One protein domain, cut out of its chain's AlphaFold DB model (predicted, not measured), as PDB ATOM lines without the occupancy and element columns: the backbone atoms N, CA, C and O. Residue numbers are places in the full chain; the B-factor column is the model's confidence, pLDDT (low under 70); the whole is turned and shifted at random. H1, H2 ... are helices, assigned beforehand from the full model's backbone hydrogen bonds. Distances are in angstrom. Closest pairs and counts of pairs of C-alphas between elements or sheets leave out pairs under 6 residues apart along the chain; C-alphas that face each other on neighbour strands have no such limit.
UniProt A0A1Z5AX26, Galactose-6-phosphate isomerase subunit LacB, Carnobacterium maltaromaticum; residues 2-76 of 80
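What this domain is: This is residues 2 to 76 of the 80 residues of the protein "Galactose-6-phosphate isomerase subunit LacB" of Carnobacterium maltaromaticum (UniProt A0A1Z5AX26). H2 and H3 make an open corner round little H1; residues 49 to 76, with H4 and H5, stick out as a tail. Printed are 75 residues with five named helices, H1 to H5 in order, and no named strand: all helix. The whole is extended, with a radius of gyration of the C-alphas of 17.7 A, spanning 50 by 37 by 16 A.

How they stand to each other: Start at H1, residues 2 to 6, which touches H3, residues 39 to 49; the closest C-alphas, 5 and 41, are 5.8 A apart. H2, residues 20 to 32, is close to H1 but not clearly touching; C-alphas 3 and 30 come closest, at 6.4 A. H4, residues 54 to 57, and H5, residues 67 to 74, touch no helix. Every O i to N i+4 pair in H1, H2, H3 and H5 is within hydrogen-bond range.

Where its parts are: Find C-alpha 2 at (100.202, 110.694, 173.865); H5 ends at C-alpha 74, (96.732, 145.832, 159.669). From first to last C-alpha, H2 measures 18.5 A and H3 15.7 A.

The domain as a whole: The printed part has no cut. Residues 7 to 19 are a long link. The model's pLDDT is under 70 at residues 53 to 61.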
ATOM      1  N   ARG A   2      99.509 110.213 175.086       84.94
ATOM      2  CA  ARG A   2     100.202 110.694 173.865       84.94
ATOM      3  C   ARG A   2     101.735 110.600 173.915       84.94
ATOM      4  O   ARG A   2     102.329 110.129 172.954       84.94
ATOM      5  N   LYS A   3     102.366 110.966 175.036       90.75
ATOM      6  CA  LYS A   3     103.815 110.792 175.242       90.75
ATOM      7  C   LYS A   3     104.238 109.318 175.223       90.75
ATOM      8  O   LYS A   3     105.137 108.946 174.483       90.75
ATOM      9  N   LYS A   4     103.526 108.489 175.993       91.50
ATOM     10  CA  LYS A   4     103.806 107.058 176.166       91.50
ATOM     11  C   LYS A   4     103.726 106.253 174.869       91.50
ATOM     12  O   LYS A   4     104.545 105.370 174.673       91.50
ATOM     13  N   GLU A   5     102.739 106.531 174.020       94.06
ATOM     14  CA  GLU A   5     102.444 105.701 172.841       94.06
ATOM     15  C   GLU A   5     102.915 106.318 171.527       94.06
ATOM     16  O   GLU A   5     103.352 105.599 170.645       94.06
ATOM     17  N   LEU A   6     102.839 107.638 171.367       94.12
ATOM     18  CA  LEU A   6     103.180 108.296 170.098       94.12
ATOM     19  C   LEU A   6     104.510 109.042 170.158       94.12
ATOM     20  O   LEU A   6     104.856 109.744 169.216       94.12
ATOM     21  N   ASN A   7     105.218 108.942 171.285       95.00
ATOM     22  CA  ASN A   7     106.436 109.694 171.553       95.00
ATOM     23  C   ASN A   7     106.287 111.203 171.267       95.00
ATOM     24  O   ASN A   7     107.206 111.851 170.770       95.00
ATOM     25  N   ALA A   8     105.109 111.768 171.561       94.62
ATOM     26  CA  ALA A   8     104.849 113.184 171.322       94.62
ATOM     27  C   ALA A   8     105.900 114.052 172.037       94.62
ATOM     28  O   ALA A   8     106.225 113.830 173.205       94.62
ATOM     29  N   ASN A   9     106.437 115.045 171.339       92.69
ATOM     30  CA  ASN A   9     107.449 115.971 171.856       92.69
ATOM     31  C   ASN A   9     106.868 117.349 172.218       92.69
ATOM     32  O   ASN A   9     107.507 118.092 172.956       92.69
ATOM     33  N   VAL A  10     105.643 117.647 171.781       93.38
ATOM     34  CA  VAL A  10     104.902 118.879 172.083       93.38
ATOM     35  C   VAL A  10     103.508 118.528 172.613       93.38
ATOM     36  O   VAL A  10     102.891 117.559 172.162       93.38
ATOM     37  N   ILE A  11     102.998 119.325 173.559       95.00
ATOM     38  CA  ILE A  11     101.593 119.312 173.999       95.00
ATOM     39  C   ILE A  11     100.974 120.695 173.869       95.00
ATOM     40  O   ILE A  11     101.638 121.702 174.088       95.00
ATOM     41  N   GLY A  12      99.678 120.724 173.566       93.81
ATOM     42  CA  GLY A  12      98.851 121.924 173.620       93.81
ATOM     43  C   GLY A  12      97.655 121.706 174.541       93.81
ATOM     44  O   GLY A  12      97.130 120.595 174.639       93.81
ATOM     45  N   PHE A  13      97.219 122.766 175.213       93.69
ATOM     46  CA  PHE A  13      96.020 122.787 176.048       93.69
ATOM     47  C   PHE A  13      95.340 124.158 175.946       93.69
ATOM     48  O   PHE A  13      95.991 125.176 175.716       93.69
ATOM     49  N   GLY A  14      94.016 124.190 176.107       94.00
ATOM     50  CA  GLY A  14      93.234 125.423 176.016       94.00
ATOM     51  C   GLY A  14      93.232 126.196 177.331       94.00
ATOM     52  O   GLY A  14      92.473 125.854 178.237       94.00
ATOM     53  N   GLY A  15      94.022 127.269 177.422       92.50
ATOM     54  CA  GLY A  15      94.143 128.084 178.641       92.50
ATOM     55  C   GLY A  15      92.845 128.755 179.113       92.50
ATOM     56  O   GLY A  15      92.707 129.050 180.294       92.50
ATOM     57  N   MET A  16      91.876 128.952 178.213       92.81
ATOM     58  CA  MET A  16      90.564 129.538 178.537       92.81
ATOM     59  C   MET A  16      89.528 128.510 179.017       92.81
ATOM     60  O   MET A  16      88.482 128.895 179.530       92.81
ATOM     61  N   ILE A  17      89.790 127.213 178.829       94.25
ATOM     62  CA  ILE A  17      88.838 126.127 179.117       94.25
ATOM     63  C   ILE A  17      89.319 125.286 180.305       94.25
ATOM     64  O   ILE A  17      88.519 124.821 181.114       94.25
ATOM     65  N   VAL A  18      90.632 125.070 180.411       93.31
ATOM     66  CA  VAL A  18      91.235 124.203 181.424       93.31
ATOM     67  C   VAL A  18      91.670 125.040 182.623       93.31
ATOM     68  O   VAL A  18      92.432 125.994 182.490       93.31
ATOM     69  N   GLY A  19      91.211 124.665 183.819       94.00
ATOM     70  CA  GLY A  19      91.626 125.323 185.055       94.00
ATOM     71  C   GLY A  19      93.133 125.191 185.301       94.00
ATOM     72  O   GLY A  19      93.722 124.142 185.049       94.00
ATOM     73  N   LYS A  20      93.753 126.241 185.851       94.44
ATOM     74  CA  LYS A  20      95.208 126.334 186.082       94.44
ATOM     75  C   LYS A  20      95.818 125.098 186.758       94.44
ATOM     76  O   LYS A  20      96.854 124.617 186.314       94.44
ATOM     77  N   ASN A  21      95.186 124.580 187.809       95.94
ATOM     78  CA  ASN A  21      95.715 123.422 188.537       95.94
ATOM     79  C   ASN A  21      95.737 122.167 187.655       95.94
ATOM     80  O   ASN A  21      96.732 121.454 187.630       95.94
ATOM     81  N   LEU A  22      94.686 121.962 186.860       96.00
ATOM     82  CA  LEU A  22      94.619 120.852 185.916       96.00
ATOM     83  C   LEU A  22      95.648 121.008 184.786       96.00
ATOM     84  O   LEU A  22      96.218 120.019 184.342       96.00
ATOM     85  N   ILE A  23      95.944 122.237 184.346       96.25
ATOM     86  CA  ILE A  23      97.044 122.489 183.401       96.25
ATOM     87  C   ILE A  23      98.379 122.013 183.987       96.25
ATOM     88  O   ILE A  23      99.131 121.335 183.290       96.25
ATOM     89  N   PHE A  24      98.671 122.326 185.251       96.50
ATOM     90  CA  PHE A  24      99.904 121.865 185.892       96.50
ATOM     91  C   PHE A  24      99.959 120.345 186.020       96.50
ATOM     92  O   PHE A  24     100.969 119.758 185.651       96.50
ATOM     93  N   GLU A  25      98.861 119.701 186.412       96.88
ATOM     94  CA  GLU A  25      98.790 118.236 186.451       96.88
ATOM     95  C   GLU A  25      99.022 117.604 185.066       96.88
ATOM     96  O   GLU A  25      99.713 116.590 184.952       96.88
ATOM     97  N   ILE A  26      98.499 118.212 183.993       95.56
ATOM     98  CA  ILE A  26      98.731 117.762 182.610       95.56
ATOM     99  C   ILE A  26     100.207 117.913 182.222       95.56
ATOM    100  O   ILE A  26     100.774 116.992 181.629       95.56
ATOM    101  N   ILE A  27     100.820 119.061 182.533       95.56
ATOM    102  CA  ILE A  27     102.235 119.333 182.244       95.56
ATOM    103  C   ILE A  27     103.122 118.335 182.992       95.56
ATOM    104  O   ILE A  27     103.959 117.682 182.367       95.56
ATOM    105  N   ASP A  28     102.898 118.165 184.296       96.81
ATOM    106  CA  ASP A  28     103.668 117.245 185.130       96.81
ATOM    107  C   ASP A  28     103.538 115.813 184.616       96.81
ATOM    108  O   ASP A  28     104.546 115.140 184.392       96.81
ATOM    109  N   ALA A  29     102.316 115.351 184.342       96.19
ATOM    110  CA  ALA A  29     102.101 114.020 183.790       96.19
ATOM    111  C   ALA A  29     102.807 113.836 182.437       96.19
ATOM    112  O   ALA A  29     103.348 112.763 182.172       96.19
ATOM    113  N   PHE A  30     102.822 114.853 181.572       96.19
ATOM    114  CA  PHE A  30     103.471 114.763 180.265       96.19
ATOM    115  C   PHE A  30     104.998 114.694 180.358       96.19
ATOM    116  O   PHE A  30     105.589 113.854 179.681       96.19
ATOM    117  N   ILE A  31     105.622 115.535 181.190       96.12
ATOM    118  CA  ILE A  31     107.087 115.597 181.329       96.12
ATOM    119  C   ILE A  31     107.638 114.317 181.967       96.12
ATOM    120  O   ILE A  31     108.679 113.825 181.539       96.12
ATOM    121  N   HIS A  32     106.931 113.750 182.949       96.75
ATOM    122  CA  HIS A  32     107.382 112.549 183.663       96.75
ATOM    123  C   HIS A  32     107.012 111.232 182.965       96.75
ATOM    124  O   HIS A  32     107.498 110.170 183.349       96.75
ATOM    125  N   THR A  33     106.135 111.260 181.960       96.81
ATOM    126  CA  THR A  33     105.782 110.049 181.213       96.81
ATOM    127  C   THR A  33     106.875 109.721 180.200       96.81
ATOM    128  O   THR A  33     107.141 110.500 179.288       96.81
ATOM    129  N   GLU A  34     107.435 108.520 180.281       96.06
ATOM    130  CA  GLU A  34     108.347 108.007 179.259       96.06
ATOM    131  C   GLU A  34     107.591 107.352 178.095       96.06
ATOM    132  O   GLU A  34     106.484 106.823 178.250       96.06
ATOM    133  N   TYR A  35     108.201 107.394 176.909       96.75
ATOM    134  CA  TYR A  35     107.752 106.620 175.755       96.75
ATOM    135  C   TYR A  35     108.036 105.132 175.979       96.75
ATOM    136  O   TYR A  35     109.118 104.762 176.429       96.75
ATOM    137  N   VAL A  36     107.071 104.276 175.646       96.50
ATOM    138  CA  VAL A  36     107.203 102.821 175.750       96.50
ATOM    139  C   VAL A  36     106.956 102.233 174.372       96.50
ATOM    140  O   VAL A  36     105.818 102.187 173.910       96.50
ATOM    141  N   GLU A  37     108.023 101.805 173.703       96.00
ATOM    142  CA  GLU A  37     107.953 101.283 172.338       96.00
ATOM    143  C   GLU A  37     107.183  99.958 172.262       96.00
ATOM    144  O   GLU A  37     107.422  99.030 173.036       96.00
ATOM    145  N   THR A  38     106.286  99.862 171.280       97.12
ATOM    146  CA  THR A  38     105.651  98.618 170.835       97.12
ATOM    147  C   THR A  38     105.668  98.550 169.302       97.12
ATOM    148  O   THR A  38     105.745  99.586 168.634       97.12
ATOM    149  N   PRO A  39     105.574  97.355 168.690       97.44
ATOM    150  CA  PRO A  39     105.520  97.237 167.231       97.44
ATOM    151  C   PRO A  39     104.385  98.058 166.595       97.44
ATOM    152  O   PRO A  39     104.545  98.645 165.524       97.44
ATOM    153  N   GLU A  40     103.235  98.123 167.261       96.81
ATOM    154  CA  GLU A  40     102.053  98.842 166.792       96.81
ATOM    155  C   GLU A  40     102.273 100.351 166.824       96.81
ATOM    156  O   GLU A  40     101.961 101.047 165.854       96.81
ATOM    157  N   ASN A  41     102.809 100.864 167.932       96.19
ATOM    158  CA  ASN A  41     102.924 102.298 168.135       96.19
ATOM    159  C   ASN A  41     104.060 102.908 167.298       96.19
ATOM    160  O   ASN A  41     103.876 103.965 166.694       96.19
ATOM    161  N   LYS A  42     105.146 102.159 167.095       96.94
ATOM    162  CA  LYS A  42     106.221 102.498 166.167       96.94
ATOM    163  C   LYS A  42     105.706 102.648 164.741       96.94
ATOM    164  O   LYS A  42     105.952 103.664 164.097       96.94
ATOM    165  N   LYS A  43     104.894 101.693 164.275       97.06
ATOM    166  CA  LYS A  43     104.271 101.744 162.943       97.06
ATOM    167  C   LYS A  43     103.322 102.937 162.783       97.06
ATOM    168  O   LYS A  43     103.170 103.464 161.683       97.06
ATOM    169  N   LEU A  44     102.645 103.354 163.854       95.88
ATOM    170  CA  LEU A  44     101.814 104.561 163.837       95.88
ATOM    171  C   LEU A  44     102.667 105.830 163.743       95.88
ATOM    172  O   LEU A  44     102.337 106.700 162.942       95.88
ATOM    173  N   ILE A  45     103.763 105.916 164.499       94.38
ATOM    174  CA  ILE A  45     104.708 107.042 164.437       94.38
ATOM    175  C   ILE A  45     105.301 107.166 163.027       94.38
ATOM    176  O   ILE A  45     105.288 108.252 162.457       94.38
ATOM    177  N   GLU A  46     105.736 106.056 162.426       94.19
ATOM    178  CA  GLU A  46     106.249 106.030 161.047       94.19
ATOM    179  C   GLU A  46     105.224 106.570 160.044       94.19
ATOM    180  O   GLU A  46     105.557 107.392 159.190       94.19
ATOM    181  N   LYS A  47     103.955 106.160 160.172       94.38
ATOM    182  CA  LYS A  47     102.873 106.680 159.328       94.38
ATOM    183  C   LYS A  47     102.658 108.176 159.520       94.38
ATOM    184  O   LYS A  47     102.464 108.860 158.528       94.38
ATOM    185  N   ILE A  48     102.671 108.672 160.759       91.81
ATOM    186  CA  ILE A  48     102.490 110.101 161.056       91.81
ATOM    187  C   ILE A  48     103.627 110.917 160.438       91.81
ATOM    188  O   ILE A  48     103.362 111.888 159.733       91.81
ATOM    189  N   ASN A  49     104.874 110.490 160.641       89.81
ATOM    190  CA  ASN A  49     106.053 111.175 160.109       89.81
ATOM    191  C   ASN A  49     106.079 111.190 158.574       89.81
ATOM    192  O   ASN A  49     106.603 112.124 157.984       89.81
ATOM    193  N   ALA A  50     105.487 110.185 157.925       91.25
ATOM    194  CA  ALA A  50     105.395 110.124 156.470       91.25
ATOM    195  C   ALA A  50     104.303 111.030 155.861       91.25
ATOM    196  O   ALA A  50     104.288 111.190 154.642       91.25
ATOM    197  N   ILE A  51     103.380 111.593 156.657       90.69
ATOM    198  CA  ILE A  51     102.288 112.445 156.139       90.69
ATOM    199  C   ILE A  51     102.816 113.801 155.672       90.69
ATOM    200  O   ILE A  51     102.408 114.277 154.616       90.69
ATOM    201  N   ALA A  52     103.693 114.428 156.457       81.88
ATOM    202  CA  ALA A  52     104.253 115.733 156.138       81.88
ATOM    203  C   ALA A  52     105.670 115.543 155.572       81.88
ATOM    204  O   ALA A  52     106.554 115.099 156.309       81.88
ATOM    205  N   PRO A  53     105.919 115.828 154.282       67.81
ATOM    206  CA  PRO A  53     107.244 115.650 153.703       67.81
ATOM    207  C   PRO A  53     108.246 116.603 154.367       67.81
ATOM    208  O   PRO A  53     107.958 117.782 154.557       67.81
ATOM    209  N   GLU A  54     109.456 116.118 154.665       64.44
ATOM    210  CA  GLU A  54     110.514 116.897 155.343       64.44
ATOM    211  C   GLU A  54     110.837 118.236 154.658       64.44
ATOM    212  O   GLU A  54     111.308 119.163 155.308       64.44
ATOM    213  N   LYS A  55     110.582 118.359 153.348       55.09
ATOM    214  CA  LYS A  55     110.760 119.610 152.594       55.09
ATOM    215  C   LYS A  55     109.702 120.676 152.888       55.09
ATOM    216  O   LYS A  55     109.996 121.850 152.714       55.09
ATOM    217  N   GLU A  56     108.496 120.286 153.297       55.75
ATOM    218  CA  GLU A  56     107.426 121.224 153.665       55.75
ATOM    219  C   GLU A  56     107.533 121.638 155.136       55.75
ATOM    220  O   GLU A  56     107.215 122.774 155.471       55.75
ATOM    221  N   THR A  57     108.039 120.758 156.006       53.19
ATOM    222  CA  THR A  57     108.234 121.029 157.443       53.19
ATOM    223  C   THR A  57     109.582 121.672 157.784       53.19
ATOM    224  O   THR A  57     109.670 122.343 158.807       53.19
ATOM    225  N   ASN A  58     110.600 121.528 156.923       51.19
ATOM    226  CA  ASN A  58     111.796 122.382 156.877       51.19
ATOM    227  C   ASN A  58     111.637 123.536 155.872       51.19
ATOM    228  O   ASN A  58     112.642 124.028 155.349       51.19
ATOM    229  N   THR A  59     110.408 123.989 155.580       56.00
ATOM    230  CA  THR A  59     110.283 125.392 155.164       56.00
ATOM    231  C   THR A  59     111.003 126.187 156.239       56.00
ATOM    232  O   THR A  59     110.750 125.990 157.428       56.00
ATOM    233  N   GLU A  60     112.033 126.916 155.811       56.91
ATOM    234  CA  GLU A  60     112.940 127.668 156.667       56.91
ATOM    235  C   GLU A  60     112.129 128.268 157.808       56.91
ATOM    236  O   GLU A  60     111.090 128.874 157.543       56.91
ATOM    237  N   ILE A  61     112.548 128.045 159.059       64.56
ATOM    238  CA  ILE A  61     112.015 128.810 160.185       64.56
ATOM    239  C   ILE A  61     112.288 130.267 159.821       64.56
ATOM    240  O   ILE A  61     113.397 130.769 159.975       64.56
ATOM    241  N   ASN A  62     111.290 130.879 159.206       75.81
ATOM    242  CA  ASN A  62     111.369 132.171 158.580       75.81
ATOM    243  C   ASN A  62     110.500 133.062 159.438       75.81
ATOM    244  O   ASN A  62     109.285 132.875 159.528       75.81
ATOM    245  N   GLU A  63     111.144 134.021 160.085       85.19
ATOM    246  CA  GLU A  63     110.477 134.995 160.943       85.19
ATOM    247  C   GLU A  63     109.410 135.793 160.170       85.19
ATOM    248  O   GLU A  63     108.463 136.281 160.777       85.19
ATOM    249  N   HIS A  64     109.507 135.828 158.835       88.69
ATOM    250  CA  HIS A  64     108.593 136.504 157.914       88.69
ATOM    251  C   HIS A  64     107.509 135.599 157.305       88.69
ATOM    252  O   HIS A  64     106.802 136.030 156.393       88.69
ATOM    253  N   LEU A  65     107.358 134.348 157.768       86.62
ATOM    254  CA  LEU A  65     106.389 133.386 157.212       86.62
ATOM    255  C   LEU A  65     104.952 133.936 157.167       86.62
ATOM    256  O   LEU A  65     104.191 133.559 156.284       86.62
ATOM    257  N   PHE A  66     104.605 134.821 158.105       91.12
ATOM    258  CA  PHE A  66     103.256 135.369 158.266       91.12
ATOM    259  C   PHE A  66     103.161 136.881 157.988       91.12
ATOM    260  O   PHE A  66     102.191 137.526 158.389       91.12
ATOM    261  N   ASP A  67     104.162 137.482 157.335       94.06
ATOM    262  CA  ASP A  67     104.197 138.934 157.091       94.06
ATOM    263  C   ASP A  67     103.014 139.417 156.237       94.06
ATOM    264  O   ASP A  67     102.462 140.498 156.475       94.06
ATOM    265  N   GLU A  68     102.591 138.624 155.247       94.19
ATOM    266  CA  GLU A  68     101.459 138.974 154.384       94.19
ATOM    267  C   GLU A  68     100.138 138.978 155.167       94.19
ATOM    268  O   GLU A  68      99.334 139.905 155.035       94.19
ATOM    269  N   GLU A  69      99.920 137.977 156.020       94.44
ATOM    270  CA  GLU A  69      98.764 137.873 156.910       94.44
ATOM    271  C   GLU A  69      98.732 139.039 157.907       94.44
ATOM    272  O   GLU A  69      97.684 139.662 158.093       94.44
ATOM    273  N   MET A  70      99.884 139.392 158.488       95.94
ATOM    274  CA  MET A  70     100.015 140.534 159.401       95.94
ATOM    275  C   MET A  70      99.728 141.873 158.711       95.94
ATOM    276  O   MET A  70      99.098 142.763 159.300       95.94
ATOM    277  N   LYS A  71     100.138 142.025 157.446       97.31
ATOM    278  CA  LYS A  71      99.806 143.199 156.632       97.31
ATOM    279  C   LYS A  71      98.301 143.282 156.360       97.31
ATOM    280  O   LYS A  71      97.706 144.322 156.628       97.31
ATOM    281  N   LYS A  72      97.674 142.193 155.905       97.19
ATOM    282  CA  LYS A  72      96.218 142.123 155.662       97.19
ATOM    283  C   LYS A  72      95.411 142.438 156.920       97.19
ATOM    284  O   LYS A  72      94.417 143.159 156.848       97.19
ATOM    285  N   TRP A  73      95.858 141.940 158.073       96.56
ATOM    286  CA  TRP A  73      95.275 142.285 159.368       96.56
ATOM    287  C   TRP A  73      95.339 143.791 159.632       96.56
ATOM    288  O   TRP A  73      94.320 144.413 159.922       96.56
ATOM    289  N   SER A  74      96.517 144.394 159.458       96.06
ATOM    290  CA  SER A  74      96.732 145.832 159.669       96.06
ATOM    291  C   SER A  74      95.932 146.714 158.700       96.06
ATOM    292  O   SER A  74      95.530 147.817 159.058       96.06
ATOM    293  N   GLU A  75      95.679 146.229 157.484       97.62
ATOM    294  CA  GLU A  75      94.871 146.897 156.456       97.62
ATOM    295  C   GLU A  75      93.351 146.676 156.628       97.62
ATOM    296  O   GLU A  75      92.564 147.228 155.861       97.62
ATOM    297  N   GLY A  76      92.916 145.903 157.633       95.62
ATOM    298  CA  GLY A  76      91.498 145.702 157.958       95.62
ATOM    299  C   GLY A  76      90.773 144.661 157.095       95.62
ATOM    300  O   GLY A  76      89.541 144.627 157.067       95.62
TER     301      GLY A  76